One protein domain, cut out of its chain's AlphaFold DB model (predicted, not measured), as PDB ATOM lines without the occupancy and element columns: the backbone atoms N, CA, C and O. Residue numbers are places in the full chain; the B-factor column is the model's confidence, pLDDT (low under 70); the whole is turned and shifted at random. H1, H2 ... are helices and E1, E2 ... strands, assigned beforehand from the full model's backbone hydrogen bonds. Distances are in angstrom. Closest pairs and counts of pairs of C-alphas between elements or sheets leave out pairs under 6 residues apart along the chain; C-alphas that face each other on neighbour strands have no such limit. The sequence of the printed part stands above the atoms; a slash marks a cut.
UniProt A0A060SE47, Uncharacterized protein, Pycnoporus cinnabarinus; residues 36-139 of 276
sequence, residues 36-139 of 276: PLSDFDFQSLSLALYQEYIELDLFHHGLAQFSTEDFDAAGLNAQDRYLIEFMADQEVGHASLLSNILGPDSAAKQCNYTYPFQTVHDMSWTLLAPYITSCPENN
ATOM      1  N   PRO A  36      37.945 -27.283 -12.002       91.88
ATOM      2  CA  PRO A  36      39.204 -26.552 -12.081       91.88
ATOM      3  C   PRO A  36      39.877 -26.766 -13.445       91.88
ATOM      4  O   PRO A  36      39.893 -27.886 -13.959       91.88
ATOM      5  N   LEU A  37      40.442 -25.709 -14.037       91.62
ATOM      6  CA  LEU A  37      41.091 -25.773 -15.356       91.62
ATOM      7  C   LEU A  37      42.623 -25.802 -15.273       91.62
ATOM      8  O   LEU A  37      43.294 -26.072 -16.270       91.62
ATOM      9  N   SER A  38      43.176 -25.541 -14.092       93.81
ATOM     10  CA  SER A  38      44.606 -25.537 -13.804       93.81
ATOM     11  C   SER A  38      44.878 -25.923 -12.348       93.81
ATOM     12  O   SER A  38      43.982 -25.872 -11.502       93.81
ATOM     13  N   ASP A  39      46.136 -26.240 -12.034       93.56
ATOM     14  CA  ASP A  39      46.571 -26.470 -10.650       93.56
ATOM     15  C   ASP A  39      46.316 -25.245  -9.765       93.56
ATOM     16  O   ASP A  39      45.943 -25.379  -8.603       93.56
ATOM     17  N   PHE A  40      46.469 -24.039 -10.319       93.19
ATOM     18  CA  PHE A  40      46.171 -22.799  -9.609       93.19
ATOM     19  C   PHE A  40      44.681 -22.700  -9.261       93.19
ATOM     20  O   PHE A  40      44.350 -22.387  -8.116       93.19
ATOM     21  N   ASP A  41      43.785 -23.015 -10.204       92.75
ATOM     22  CA  ASP A  41      42.338 -23.021  -9.950       92.75
ATOM     23  C   ASP A  41      41.982 -24.063  -8.891       92.75
ATOM     24  O   ASP A  41      41.226 -23.776  -7.965       92.75
ATOM     25  N   PHE A  42      42.575 -25.256  -8.985       94.69
ATOM     26  CA  PHE A  42      42.351 -26.330  -8.025       94.69
ATOM     27  C   PHE A  42      42.785 -25.918  -6.613       94.69
ATOM     28  O   PHE A  42      42.020 -26.074  -5.661       94.69
ATOM     29  N   GLN A  43      43.987 -25.354  -6.468       93.00
ATOM     30  CA  GLN A  43      44.521 -24.910  -5.178       93.00
ATOM     31  C   GLN A  43      43.749 -23.711  -4.612       93.00
ATOM     32  O   GLN A  43      43.575 -23.616  -3.397       93.00
ATOM     33  N   SER A  44      43.259 -22.817  -5.474       91.44
ATOM     34  CA  SER A  44      42.449 -21.661  -5.072       91.44
ATOM     35  C   SER A  44      41.067 -22.091  -4.583       91.44
ATOM     36  O   SER A  44      40.648 -21.693  -3.500       91.44
ATOM     37  N   LEU A  45      40.382 -22.957  -5.336       93.56
ATOM     38  CA  LEU A  45      39.077 -23.502  -4.954       93.56
ATOM     39  C   LEU A  45      39.174 -24.409  -3.722       93.56
ATOM     40  O   LEU A  45      38.284 -24.388  -2.879       93.56
ATOM     41  N   SER A  46      40.266 -25.167  -3.580       93.62
ATOM     42  CA  SER A  46      40.521 -25.959  -2.372       93.62
ATOM     43  C   SER A  46      40.723 -25.064  -1.152       93.62
ATOM     44  O   SER A  46      40.154 -25.342  -0.103       93.62
ATOM     45  N   LEU A  47      41.494 -23.974  -1.277       91.38
ATOM     46  CA  LEU A  47      41.662 -22.995  -0.198       91.38
ATOM     47  C   LEU A  47      40.325 -22.351   0.187       91.38
ATOM     48  O   LEU A  47      40.037 -22.265   1.377       91.38
ATOM     49  N   ALA A  48      39.510 -21.962  -0.797       91.19
ATOM     50  CA  ALA A  48      38.166 -21.447  -0.551       91.19
ATOM     51  C   ALA A  48      37.317 -22.474   0.211       91.19
ATOM     52  O   ALA A  48      36.752 -22.142   1.239       91.19
ATOM     53  N   LEU A  49      37.329 -23.751  -0.194       93.75
ATOM     54  CA  LEU A  49      36.570 -24.801   0.492       93.75
ATOM     55  C   LEU A  49      36.999 -24.975   1.960       93.75
ATOM     56  O   LEU A  49      36.152 -25.151   2.832       93.75
ATOM     57  N   TYR A  50      38.299 -24.906   2.257       91.75
ATOM     58  CA  TYR A  50      38.769 -24.905   3.647       91.75
ATOM     59  C   TYR A  50      38.294 -23.678   4.432       91.75
ATOM     60  O   TYR A  50      38.075 -23.797   5.639       91.75
ATOM     61  N   GLN A  51      38.149 -22.529   3.768       90.19
ATOM     62  CA  GLN A  51      37.597 -21.323   4.372       90.19
ATOM     63  C   GLN A  51      36.113 -21.491   4.699       90.19
ATOM     64  O   GLN A  51      35.751 -21.312   5.858       90.19
ATOM     65  N   GLU A  52      35.297 -21.952   3.750       91.44
ATOM     66  CA  GLU A  52      33.866 -22.187   4.002       91.44
ATOM     67  C   GLU A  52      33.659 -23.145   5.189       91.44
ATOM     68  O   GLU A  52      32.823 -22.916   6.059       91.44
ATOM     69  N   TYR A  53      34.475 -24.204   5.286       93.81
ATOM     70  CA  TYR A  53      34.385 -25.144   6.403       93.81
ATOM     71  C   TYR A  53      34.763 -24.544   7.759       93.81
ATOM     72  O   TYR A  53      34.131 -24.904   8.751       93.81
ATOM     73  N   ILE A  54      35.783 -23.676   7.844       90.75
ATOM     74  CA  ILE A  54      36.102 -23.054   9.138       90.75
ATOM     75  C   ILE A  54      35.044 -22.034   9.540       90.75
ATOM     76  O   ILE A  54      34.818 -21.858  10.732       90.75
ATOM     77  N   GLU A  55      34.468 -21.316   8.571       88.88
ATOM     78  CA  GLU A  55      33.459 -20.288   8.824       88.88
ATOM     79  C   GLU A  55      32.192 -20.965   9.350       88.88
ATOM     80  O   GLU A  55      31.712 -20.614  10.429       88.88
ATOM     81  N   LEU A  56      31.766 -22.041   8.681       92.25
ATOM     82  CA  LEU A  56      30.706 -22.930   9.145       92.25
ATOM     83  C   LEU A  56      30.957 -23.455  10.569       92.25
ATOM     84  O   LEU A  56      30.077 -23.368  11.427       92.25
ATOM     85  N   ASP A  57      32.147 -24.010  10.830       94.38
ATOM     86  CA  ASP A  57      32.495 -24.546  12.151       94.38
ATOM     87  C   ASP A  57      32.487 -23.457  13.225       94.38
ATOM     88  O   ASP A  57      31.902 -23.646  14.287       94.38
ATOM     89  N   LEU A  58      33.065 -22.289  12.927       90.00
ATOM     90  CA  LEU A  58      33.145 -21.168  13.853       90.00
ATOM     91  C   LEU A  58      31.757 -20.668  14.260       90.00
ATOM     92  O   LEU A  58      31.539 -20.403  15.447       90.00
ATOM     93  N   PHE A  59      30.835 -20.514  13.305       90.88
ATOM     94  CA  PHE A  59      29.483 -20.042  13.602       90.88
ATOM     95  C   PHE A  59      28.760 -21.004  14.546       90.88
ATOM     96  O   PHE A  59      28.272 -20.581  15.599       90.88
ATOM     97  N   HIS A  60      28.779 -22.303  14.239       94.38
ATOM     98  CA  HIS A  60      28.196 -23.317  15.114       94.38
ATOM     99  C   HIS A  60      28.909 -23.401  16.467       94.38
ATOM    100  O   HIS A  60      28.256 -23.500  17.506       94.38
ATOM    101  N   HIS A  61      30.242 -23.343  16.479       92.62
ATOM    102  CA  HIS A  61      31.040 -23.438  17.697       92.62
ATOM    103  C   HIS A  61      30.732 -22.287  18.653       92.62
ATOM    104  O   HIS A  61      30.487 -22.522  19.833       92.62
ATOM    105  N   GLY A  62      30.679 -21.052  18.157       89.69
ATOM    106  CA  GLY A  62      30.361 -19.897  18.989       89.69
ATOM    107  C   GLY A  62      28.928 -19.900  19.521       89.69
ATOM    108  O   GLY A  62      28.723 -19.606  20.698       89.69
ATOM    109  N   LEU A  63      27.946 -20.297  18.699       92.69
ATOM    110  CA  LEU A  63      26.559 -20.475  19.147       92.69
ATOM    111  C   LEU A  63      26.420 -21.580  20.205       92.69
ATOM    112  O   LEU A  63      25.582 -21.467  21.097       92.69
ATOM    113  N   ALA A  64      27.236 -22.633  20.124       95.44
ATOM    114  CA  ALA A  64      27.242 -23.722  21.098       95.44
ATOM    115  C   ALA A  64      28.025 -23.391  22.380       95.44
ATOM    116  O   ALA A  64      27.694 -23.902  23.450       95.44
ATOM    117  N   GLN A  65      29.077 -22.573  22.282       93.38
ATOM    118  CA  GLN A  65      29.953 -22.233  23.402       93.38
ATOM    119  C   GLN A  65      29.316 -21.224  24.363       93.38
ATOM    120  O   GLN A  65      29.502 -21.345  25.575       93.38
ATOM    121  N   PHE A  66      28.608 -20.220  23.843       92.62
ATOM    122  CA  PHE A  66      28.105 -19.099  24.636       92.62
ATOM    123  C   PHE A  66      26.613 -19.224  24.950       92.62
ATOM    124  O   PHE A  66      25.805 -19.615  24.110       92.62
ATOM    125  N   SER A  67      26.238 -18.857  26.176       96.44
ATOM    126  CA  SER A  67      24.835 -18.809  26.595       96.44
ATOM    127  C   SER A  67      24.103 -17.612  25.984       96.44
ATOM    128  O   SER A  67      24.714 -16.650  25.518       96.44
ATOM    129  N   THR A  68      22.767 -17.632  26.021       95.56
ATOM    130  CA  THR A  68      21.966 -16.467  25.607       95.56
ATOM    131  C   THR A  68      22.330 -15.230  26.430       95.56
ATOM    132  O   THR A  68      22.434 -14.142  25.874       95.56
ATOM    133  N   GLU A  69      22.597 -15.406  27.721       94.94
ATOM    134  CA  GLU A  69      23.006 -14.343  28.631       94.94
ATOM    135  C   GLU A  69      24.374 -13.753  28.258       94.94
ATOM    136  O   GLU A  69      24.548 -12.540  28.354       94.94
ATOM    137  N   ASP A  70      25.322 -14.572  27.786       89.50
ATOM    138  CA  ASP A  70      26.624 -14.090  27.299       89.50
ATOM    139  C   ASP A  70      26.463 -13.226  26.041       89.50
ATOM    140  O   ASP A  70      27.082 -12.167  25.924       89.50
ATOM    141  N   PHE A  71      25.599 -13.648  25.109       85.12
ATOM    142  CA  PHE A  71      25.265 -12.861  23.919       85.12
ATOM    143  C   PHE A  71      24.559 -11.553  24.287       85.12
ATOM    144  O   PHE A  71      24.948 -10.491  23.801       85.12
ATOM    145  N   ASP A  72      23.574 -11.605  25.183       85.69
ATOM    146  CA  ASP A  72      22.843 -10.421  25.631       85.69
ATOM    147  C   ASP A  72      23.783  -9.444  26.372       85.69
ATOM    148  O   ASP A  72      23.701  -8.230  26.169       85.69
ATOM    149  N   ALA A  73      24.736  -9.953  27.164       82.50
ATOM    150  CA  ALA A  73      25.781  -9.158  27.817       82.50
ATOM    151  C   ALA A  73      26.763  -8.524  26.816       82.50
ATOM    152  O   ALA A  73      27.263  -7.424  27.059       82.50
ATOM    153  N   ALA A  74      26.998  -9.178  25.677       75.31
ATOM    154  CA  ALA A  74      27.728  -8.632  24.533       75.31
ATOM    155  C   ALA A  74      26.872  -7.685  23.661       75.31
ATOM    156  O   ALA A  74      27.337  -7.174  22.640       75.31
ATOM    157  N   GLY A  75      25.615  -7.434  24.042       76.19
ATOM    158  CA  GLY A  75      24.695  -6.568  23.309       76.19
ATOM    159  C   GLY A  75      24.135  -7.181  22.022       76.19
ATOM    160  O   GLY A  75      23.622  -6.434  21.192       76.19
ATOM    161  N   LEU A  76      24.231  -8.505  21.852       76.38
ATOM    162  CA  LEU A  76      23.692  -9.259  20.719       76.38
ATOM    163  C   LEU A  76      22.417  -9.993  21.138       76.38
ATOM    164  O   LEU A  76      22.440 -10.882  21.987       76.38
ATOM    165  N   ASN A  77      21.295  -9.637  20.526       80.56
ATOM    166  CA  ASN A  77      19.992 -10.185  20.879       80.56
ATOM    167  C   ASN A  77      19.659 -11.454  20.068       80.56
ATOM    168  O   ASN A  77      20.458 -11.969  19.284       80.56
ATOM    169  N   ALA A  78      18.445 -11.979  20.245       88.81
ATOM    170  CA  ALA A  78      17.990 -13.189  19.561       88.81
ATOM    171  C   ALA A  78      18.009 -13.091  18.021       88.81
ATOM    172  O   ALA A  78      18.251 -14.098  17.362       88.81
ATOM    173  N   GLN A  79      17.771 -11.909  17.445       82.75
ATOM    174  CA  GLN A  79      17.861 -11.689  15.997       82.75
ATOM    175  C   GLN A  79      19.307 -11.777  15.506       82.75
ATOM    176  O   GLN A  79      19.544 -12.330  14.439       82.75
ATOM    177  N   ASP A  80      20.268 -11.286  16.292       81.00
ATOM    178  CA  ASP A  80      21.688 -11.379  15.947       81.00
ATOM    179  C   ASP A  80      22.163 -12.836  15.986       81.00
ATOM    180  O   ASP A  80      22.822 -13.296  15.057       81.00
ATOM    181  N   ARG A  81      21.744 -13.602  17.002       87.25
ATOM    182  CA  ARG A  81      22.001 -15.053  17.068       87.25
ATOM    183  C   ARG A  81      21.363 -15.810  15.900       87.25
ATOM    184  O   ARG A  81      22.006 -16.678  15.322       87.25
ATOM    185  N   TYR A  82      20.133 -15.453  15.523       88.69
ATOM    186  CA  TYR A  82      19.483 -16.012  14.335       88.69
ATOM    187  C   TYR A  82      20.254 -15.687  13.053       88.69
ATOM    188  O   TYR A  82      20.365 -16.548  12.188       88.69
ATOM    189  N   LEU A  83      20.812 -14.478  12.922       84.44
ATOM    190  CA  LEU A  83      21.641 -14.159  11.763       84.44
ATOM    191  C   LEU A  83      22.924 -14.993  11.740       84.44
ATOM    192  O   LEU A  83      23.308 -15.438  10.668       84.44
ATOM    193  N   ILE A  84      23.573 -15.222  12.885       83.62
ATOM    194  CA  ILE A  84      24.766 -16.085  12.947       83.62
ATOM    195  C   ILE A  84      24.433 -17.491  12.425       83.62
ATOM    196  O   ILE A  84      25.164 -18.009  11.586       83.62
ATOM    197  N   GLU A  85      23.307 -18.065  12.854       90.06
ATOM    198  CA  GLU A  85      22.826 -19.358  12.345       90.06
ATOM    199  C   GLU A  85      22.519 -19.295  10.841       90.06
ATOM    200  O   GLU A  85      22.940 -20.149  10.070       90.06
ATOM    201  N   PHE A  86      21.841 -18.237  10.391       85.56
ATOM    202  CA  PHE A  86      21.529 -18.049   8.976       85.56
ATOM    203  C   PHE A  86      22.788 -17.942   8.099       85.56
ATOM    204  O   PHE A  86      22.793 -18.439   6.974       85.56
ATOM    205  N   MET A  87      23.853 -17.301   8.595       85.06
ATOM    206  CA  MET A  87      25.148 -17.250   7.914       85.06
ATOM    207  C   MET A  87      25.791 -18.640   7.865       85.06
ATOM    208  O   MET A  87      26.234 -19.049   6.798       85.06
ATOM    209  N   ALA A  88      25.747 -19.407   8.962       86.62
ATOM    210  CA  ALA A  88      26.200 -20.800   8.968       86.62
ATOM    211  C   ALA A  88      25.495 -21.637   7.884       86.62
ATOM    212  O   ALA A  88      26.148 -22.345   7.119       86.62
ATOM    213  N   ASP A  89      24.177 -21.479   7.736       89.56
ATOM    214  CA  ASP A  89      23.409 -22.137   6.674       89.56
ATOM    215  C   ASP A  89      23.882 -21.748   5.259       89.56
ATOM    216  O   ASP A  89      23.845 -22.581   4.345       89.56
ATOM    217  N   GLN A  90      24.344 -20.506   5.045       87.25
ATOM    218  CA  GLN A  90      24.910 -20.097   3.750       87.25
ATOM    219  C   GLN A  90      26.229 -20.818   3.459       87.25
ATOM    220  O   GLN A  90      26.425 -21.292   2.334       87.25
ATOM    221  N   GLU A  91      27.084 -20.991   4.469       92.00
ATOM    222  CA  GLU A  91      28.384 -21.645   4.288       92.00
ATOM    223  C   GLU A  91      28.244 -23.132   3.925       92.00
ATOM    224  O   GLU A  91      29.054 -23.672   3.167       92.00
ATOM    225  N   VAL A  92      27.156 -23.800   4.337       94.00
ATOM    226  CA  VAL A  92      26.811 -25.149   3.840       94.00
ATOM    227  C   VAL A  92      26.611 -25.142   2.321       94.00
ATOM    228  O   VAL A  92      27.069 -26.052   1.616       94.00
ATOM    229  N   GLY A  93      25.935 -24.118   1.798       89.69
ATOM    230  CA  GLY A  93      25.723 -23.919   0.368       89.69
ATOM    231  C   GLY A  93      27.031 -23.671  -0.385       89.69
ATOM    232  O   GLY A  93      27.273 -24.315  -1.413       89.69
ATOM    233  N   HIS A  94      27.898 -22.801   0.139       92.62
ATOM    234  CA  HIS A  94      29.211 -22.512  -0.448       92.62
ATOM    235  C   HIS A  94      30.124 -23.743  -0.453       92.62
ATOM    236  O   HIS A  94      30.652 -24.122  -1.505       92.62
ATOM    237  N   ALA A  95      30.236 -24.442   0.680       94.62
ATOM    238  CA  ALA A  95      31.023 -25.667   0.791       94.62
ATOM    239  C   ALA A  95      30.513 -26.761  -0.162       94.62
ATOM    240  O   ALA A  95      31.309 -27.452  -0.808       94.62
ATOM    241  N   SER A  96      29.191 -26.892  -0.311       94.56
ATOM    242  CA  SER A  96      28.573 -27.832  -1.257       94.56
ATOM    243  C   SER A  96      28.897 -27.479  -2.708       94.56
ATOM    244  O   SER A  96      29.277 -28.353  -3.488       94.56
ATOM    245  N   LEU A  97      28.782 -26.201  -3.083       93.06
ATOM    246  CA  LEU A  97      29.121 -25.717  -4.420       93.06
ATOM    247  C   LEU A  97      30.587 -26.013  -4.763       93.06
ATOM    248  O   LEU A  97      30.866 -26.615  -5.800       93.06
ATOM    249  N   LEU A  98      31.515 -25.627  -3.886       95.12
ATOM    250  CA  LEU A  98      32.948 -25.833  -4.099       95.12
ATOM    251  C   LEU A  98      33.308 -27.320  -4.137       95.12
ATOM    252  O   LEU A  98      34.077 -27.740  -5.002       95.12
ATOM    253  N   SER A  99      32.699 -28.136  -3.273       95.00
ATOM    254  CA  SER A  99      32.873 -29.592  -3.294       95.00
ATOM    255  C   SER A  99      32.405 -30.209  -4.613       95.00
ATOM    256  O   SER A  99      33.075 -31.087  -5.154       95.00
ATOM    257  N   ASN A 100      31.290 -29.729  -5.170       93.25
ATOM    258  CA  ASN A 100      30.784 -30.200  -6.458       93.25
ATOM    259  C   ASN A 100      31.709 -29.819  -7.622       93.25
ATOM    260  O   ASN A 100      31.897 -30.631  -8.524       93.25
ATOM    261  N   ILE A 101      32.301 -28.619  -7.597       93.31
ATOM    262  CA  ILE A 101      33.269 -28.177  -8.615       93.31
ATOM    263  C   ILE A 101      34.566 -28.996  -8.522       93.31
ATOM    264  O   ILE A 101      35.103 -29.417  -9.543       93.31
ATOM    265  N   LEU A 102      35.080 -29.223  -7.309       94.44
ATOM    266  CA  LEU A 102      36.321 -29.974  -7.074       94.44
ATOM    267  C   LEU A 102      36.163 -31.483  -7.320       94.44
ATOM    268  O   LEU A 102      37.144 -32.164  -7.619       94.44
ATOM    269  N   GLY A 103      34.937 -31.998  -7.218       91.31
ATOM    270  CA  GLY A 103      34.611 -33.407  -7.392       91.31
ATOM    271  C   GLY A 103      34.771 -34.228  -6.104       91.31
ATOM    272  O   GLY A 103      35.533 -33.865  -5.204       91.31
ATOM    273  N   PRO A 104      34.063 -35.367  -5.994       89.62
ATOM    274  CA  PRO A 104      33.926 -36.121  -4.744       89.62
ATOM    275  C   PRO A 104      35.243 -36.702  -4.212       89.62
ATOM    276  O   PRO A 104      35.401 -36.811  -2.993       89.62
ATOM    277  N   ASP A 105      36.165 -37.039  -5.117       88.88
ATOM    278  CA  ASP A 105      37.448 -37.673  -4.798       88.88
ATOM    279  C   ASP A 105      38.528 -36.663  -4.384       88.88
ATOM    280  O   ASP A 105      39.470 -37.030  -3.684       88.88
ATOM    281  N   SER A 106      38.387 -35.396  -4.789       91.62
ATOM    282  CA  SER A 106      39.407 -34.360  -4.574       91.62
ATOM    283  C   SER A 106      38.980 -33.292  -3.569       91.62
ATOM    284  O   SER A 106      39.835 -32.647  -2.961       91.62
ATOM    285  N   ALA A 107      37.671 -33.081  -3.393       94.81
ATOM    286  CA  ALA A 107      37.140 -32.101  -2.457       94.81
ATOM    287  C   ALA A 107      37.555 -32.437  -1.019       94.81
ATOM    288  O   ALA A 107      37.216 -33.507  -0.492       94.81
ATOM    289  N   ALA A 108      38.248 -31.488  -0.386       93.62
ATOM    290  CA  ALA A 108      38.637 -31.576   1.012       93.62
ATOM    291  C   ALA A 108      37.416 -31.811   1.911       93.62
ATOM    292  O   ALA A 108      36.290 -31.407   1.606       93.62
ATOM    293  N   LYS A 109      37.641 -32.488   3.030       95.25
ATOM    294  CA  LYS A 109      36.654 -32.659   4.096       95.25
ATOM    295  C   LYS A 109      36.951 -31.686   5.232       95.25
ATOM    296  O   LYS A 109      38.103 -31.295   5.417       95.25
ATOM    297  N   GLN A 110      35.919 -31.325   5.987       95.00
ATOM    298  CA  GLN A 110      36.044 -30.450   7.150       95.00
ATOM    299  C   GLN A 110      37.091 -30.987   8.138       95.00
ATOM    300  O   GLN A 110      37.221 -32.199   8.341       95.00
ATOM    301  N   CYS A 111      37.869 -30.071   8.704       94.81
ATOM    302  CA  CYS A 111      38.908 -30.369   9.680       94.81
ATOM    303  C   CYS A 111      38.360 -30.253  11.108       94.81
ATOM    304  O   CYS A 111      37.211 -29.887  11.317       94.81
ATOM    305  N   ASN A 112      39.198 -30.558  12.094       95.25
ATOM    306  CA  ASN A 112      38.949 -30.222  13.488       95.25
ATOM    307  C   ASN A 112      39.655 -28.911  13.824       95.25
ATOM    308  O   ASN A 112      40.814 -28.702  13.438       95.25
ATOM    309  N   TYR A 113      38.997 -28.076  14.620       92.94
ATOM    310  CA  TYR A 113      39.474 -26.742  14.958       92.94
ATOM    311  C   TYR A 113      39.523 -26.534  16.473       92.94
ATOM    312  O   TYR A 113      38.784 -27.165  17.226       92.94
ATOM    313  N   THR A 114      40.413 -25.649  16.913       90.50
ATOM    314  CA  THR A 114      40.441 -25.141  18.286       90.50
ATOM    315  C   THR A 114      40.525 -23.632  18.240       90.50
ATOM    316  O   THR A 114      41.455 -23.069  17.657       90.50
ATOM    317  N   TYR A 115      39.590 -22.985  18.925       86.69
ATOM    318  CA  TYR A 115      39.521 -21.538  19.000       86.69
ATOM    319  C   TYR A 115      39.914 -21.053  20.404       86.69
ATOM    320  O   TYR A 115      39.437 -21.596  21.399       86.69
ATOM    321  N   PRO A 116      40.799 -20.046  20.527       84.25
ATOM    322  CA  PRO A 116      41.263 -19.547  21.821       84.25
ATOM    323  C   PRO A 116      40.382 -18.422  22.393       84.25
ATOM    324  O   PRO A 116      40.799 -17.752  23.338       84.25
ATOM    325  N   PHE A 117      39.211 -18.158  21.806       79.56
ATOM    326  CA  PHE A 117      38.375 -17.032  22.210       79.56
ATOM    327  C   PHE A 117      37.642 -17.291  23.533       79.56
ATOM    328  O   PHE A 117      37.246 -18.416  23.838       79.56
ATOM    329  N   GLN A 118      37.459 -16.232  24.327       81.88
ATOM    330  CA  GLN A 118      36.858 -16.317  25.664       81.88
ATOM    331  C   GLN A 118      35.531 -15.571  25.767       81.88
ATOM    332  O   GLN A 118      34.730 -15.881  26.645       81.88
ATOM    333  N   THR A 119      35.293 -14.601  24.887       78.38
ATOM    334  CA  THR A 119      34.067 -13.803  24.866       78.38
ATOM    335  C   THR A 119      33.392 -13.860  23.500       78.38
ATOM    336  O   THR A 119      34.029 -14.149  22.489       78.38
ATOM    337  N   VAL A 120      32.101 -13.529  23.455       75.44
ATOM    338  CA  VAL A 120      31.327 -13.436  22.204       75.44
ATOM    339  C   VAL A 120      31.980 -12.470  21.203       75.44
ATOM    340  O   VAL A 120      31.978 -12.721  20.004       75.44
ATOM    341  N   HIS A 121      32.597 -11.384  21.680       72.00
ATOM    342  CA  HIS A 121      33.271 -10.403  20.825       72.00
ATOM    343  C   HIS A 121      34.599 -10.889  20.233       72.00
ATOM    344  O   HIS A 121      35.075 -10.307  19.260       72.00
ATOM    345  N   ASP A 122      35.190 -11.935  20.804       73.19
ATOM    346  CA  ASP A 122      36.448 -12.506  20.324       73.19
ATOM    347  C   ASP A 122      36.230 -13.479  19.148       73.19
ATOM    348  O   ASP A 122      37.195 -13.852  18.472       73.19
ATOM    349  N   MET A 123      34.979 -13.886  18.888       74.06
ATOM    350  CA  MET A 123      34.624 -14.735  17.749       74.06
ATOM    351  C   MET A 123      35.050 -14.067  16.437       74.06
ATOM    352  O   MET A 123      34.467 -13.078  15.994       74.06
ATOM    353  N   SER A 124      36.084 -14.616  15.802       64.62
ATOM    354  CA  SER A 124      36.596 -14.149  14.513       64.62
ATOM    355  C   SER A 124      37.241 -15.304  13.740       64.62
ATOM    356  O   SER A 124      37.938 -16.132  14.322       64.62
ATOM    357  N   TRP A 125      37.028 -15.363  12.420       56.03
ATOM    358  CA  TRP A 125      37.580 -16.403  11.525       56.03
ATOM    359  C   TRP A 125      38.906 -15.993  10.867       56.03
ATOM    360  O   TRP A 125      39.350 -16.543   9.859       56.03
ATOM    361  N   THR A 126      39.567 -14.997  11.441       52.91
ATOM    362  CA  THR A 126      40.783 -14.407  10.900       52.91
ATOM    363  C   THR A 126      41.956 -15.377  11.042       52.91
ATOM    364  O   THR A 126      42.474 -15.535  12.144       52.91
ATOM    365  N   LEU A 127      42.415 -15.946   9.918       60.50
ATOM    366  CA  LEU A 127      43.544 -16.884   9.764       60.50
ATOM    367  C   LEU A 127      43.168 -18.361   9.984       60.50
ATOM    368  O   LEU A 127      43.110 -18.854  11.104       60.50
ATOM    369  N   LEU A 128      43.021 -19.097   8.877       65.31
ATOM    370  CA  LEU A 128      42.694 -20.530   8.864       65.31
ATOM    371  C   LEU A 128      43.734 -21.389   9.593       65.31
ATOM    372  O   LEU A 128      43.406 -22.246  10.408       65.31
ATOM    373  N   ALA A 129      45.013 -21.172   9.283       73.38
ATOM    374  CA  ALA A 129      46.067 -22.113   9.650       73.38
ATOM    375  C   ALA A 129      46.291 -22.288  11.166       73.38
ATOM    376  O   ALA A 129      46.515 -23.422  11.581       73.38
ATOM    377  N   PRO A 130      46.257 -21.238  12.012       80.88
ATOM    378  CA  PRO A 130      46.477 -21.397  13.450       80.88
ATOM    379  C   PRO A 130      45.383 -22.174  14.191       80.88
ATOM    380  O   PRO A 130      45.677 -22.745  15.239       80.88
ATOM    381  N   TYR A 131      44.149 -22.193  13.678       85.12
ATOM    382  CA  TYR A 131      43.015 -22.834  14.354       85.12
ATOM    383  C   TYR A 131      42.814 -24.294  13.949       85.12
ATOM    384  O   TYR A 131      42.167 -25.039  14.679       85.12
ATOM    385  N   ILE A 132      43.379 -24.735  12.821       89.69
ATOM    386  CA  ILE A 132      43.262 -26.125  12.365       89.69
ATOM    387  C   ILE A 132      44.142 -27.033  13.228       89.69
ATOM    388  O   ILE A 132      45.367 -26.933  13.197       89.69
ATOM    389  N   THR A 133      43.524 -27.971  13.947       91.94
ATOM    390  CA  THR A 133      44.243 -28.942  14.788       91.94
ATOM    391  C   THR A 133      44.561 -30.233  14.054       91.94
ATOM    392  O   THR A 133      45.670 -30.742  14.168       91.94
ATOM    393  N   SER A 134      43.618 -30.766  13.279       94.00
ATOM    394  CA  SER A 134      43.797 -31.980  12.477       94.00
ATOM    395  C   SER A 134      42.809 -31.999  11.313       94.00
ATOM    396  O   SER A 134      41.763 -31.368  11.383       94.00
ATOM    397  N   CYS A 135      43.123 -32.726  10.245       94.06
ATOM    398  CA  CYS A 135      42.218 -32.960   9.117       94.06
ATOM    399  C   CYS A 135      42.233 -34.453   8.762       94.06
ATOM    400  O   CYS A 135      43.217 -35.129   9.082       94.06
ATOM    401  N   PRO A 136      41.198 -34.975   8.082       94.44
ATOM    402  CA  PRO A 136      41.219 -36.332   7.540       94.44
ATOM    403  C   PRO A 136      42.459 -36.590   6.672       94.44
ATOM    404  O   PRO A 136      42.849 -35.733   5.886       94.44
ATOM    405  N   GLU A 137      43.068 -37.777   6.781       88.19
ATOM    406  CA  GLU A 137      44.354 -38.092   6.123       88.19
ATOM    407  C   GLU A 137      44.316 -37.965   4.594       88.19
ATOM    408  O   GLU A 137      45.334 -37.679   3.971       88.19
ATOM    409  N   ASN A 138      43.140 -38.148   3.989       88.12
ATOM    410  CA  ASN A 138      42.963 -38.091   2.539       88.12
ATOM    411  C   ASN A 138      42.724 -36.667   2.003       88.12
ATOM    412  O   ASN A 138      42.432 -36.490   0.822       88.12
ATOM    413  N   ASN A 139      42.799 -35.648   2.861       92.19
ATOM    414  CA  ASN A 139      42.663 -34.263   2.441       92.19
ATOM    415  C   ASN A 139      43.907 -33.785   1.687       92.19
ATOM    416  O   ASN A 139      45.041 -33.973   2.131       92.19
TER     417      ASN A 139
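What this domain is: This is residues 36 to 139 of the 276 residues of an uncharacterized protein of Pycnoporus cinnabarinus (UniProt A0A060SE47). Two long helices, H1 and H3, lie side by side and run opposite ways, with the short helix H2 in the turn at one end. A long looping stretch, residues 103 to 127, leads back to the side of H1 away from H3, where the small H4 and E1 lie. The printed part has 104 residues, with four named helices and one named strand in the order H1, H2, H3, H4, E1; its class is mostly helix. It is only just compact, close to loose, with a radius of gyration of the C-alphas of 15.3 A, and elongated, spanning 48 by 25 by 19 A.

Where its parts are: H1, residues 39 to 65, begins at C-alpha 39 (46.571, -26.470, -10.650) and is 38.1 A long. H2 is residues 68 to 73, 8.5 A. H3, residues 78 to 102, is 36.4 A long and begins at C-alpha 78 (17.990, -13.189, 19.561). H4 is residues 128 to 131, 6.0 A. E1, residues 132 to 134, 5.9 A, ends at C-alpha 134 (43.797, -31.980, 12.477).

How they stand to each other: H1 and H3 touch at a shallow tilt of 26 degrees, opposite ways; their closest C-alphas, of Leu 56 and Ala 88, are 5.0 A apart. H2 is close to H3 but not clearly touching, the closest C-alphas, of Phe 71 and Arg 81, being 7.9 A apart. H1, with residues 50 to 54 alone, only just touches H4, with 3 pairs of C-alphas within 8 A, the closest those of Gln 51 and Leu 128 at 6.8 A. H1 and E1 are only just apart, 8.4 A at the closest. E1 pairs with no named strand, but its residues 132 to 134 pair antiparallel with residues 112 to 113. Each O i to N i+4 pair is within hydrogen-bond range in H1 and H2, and 20 of 21 are in H3; H4 is too short for such a pair.

The domain as a whole: The C-alphas farthest apart, of Ser 38 and Glu 69, are 48.9 A apart. The printed part has no cut. The link from H3 to H4, 25 residues, is long. Mean pLDDT of the printed part is 87.8; residues 124 to 128 are under 70.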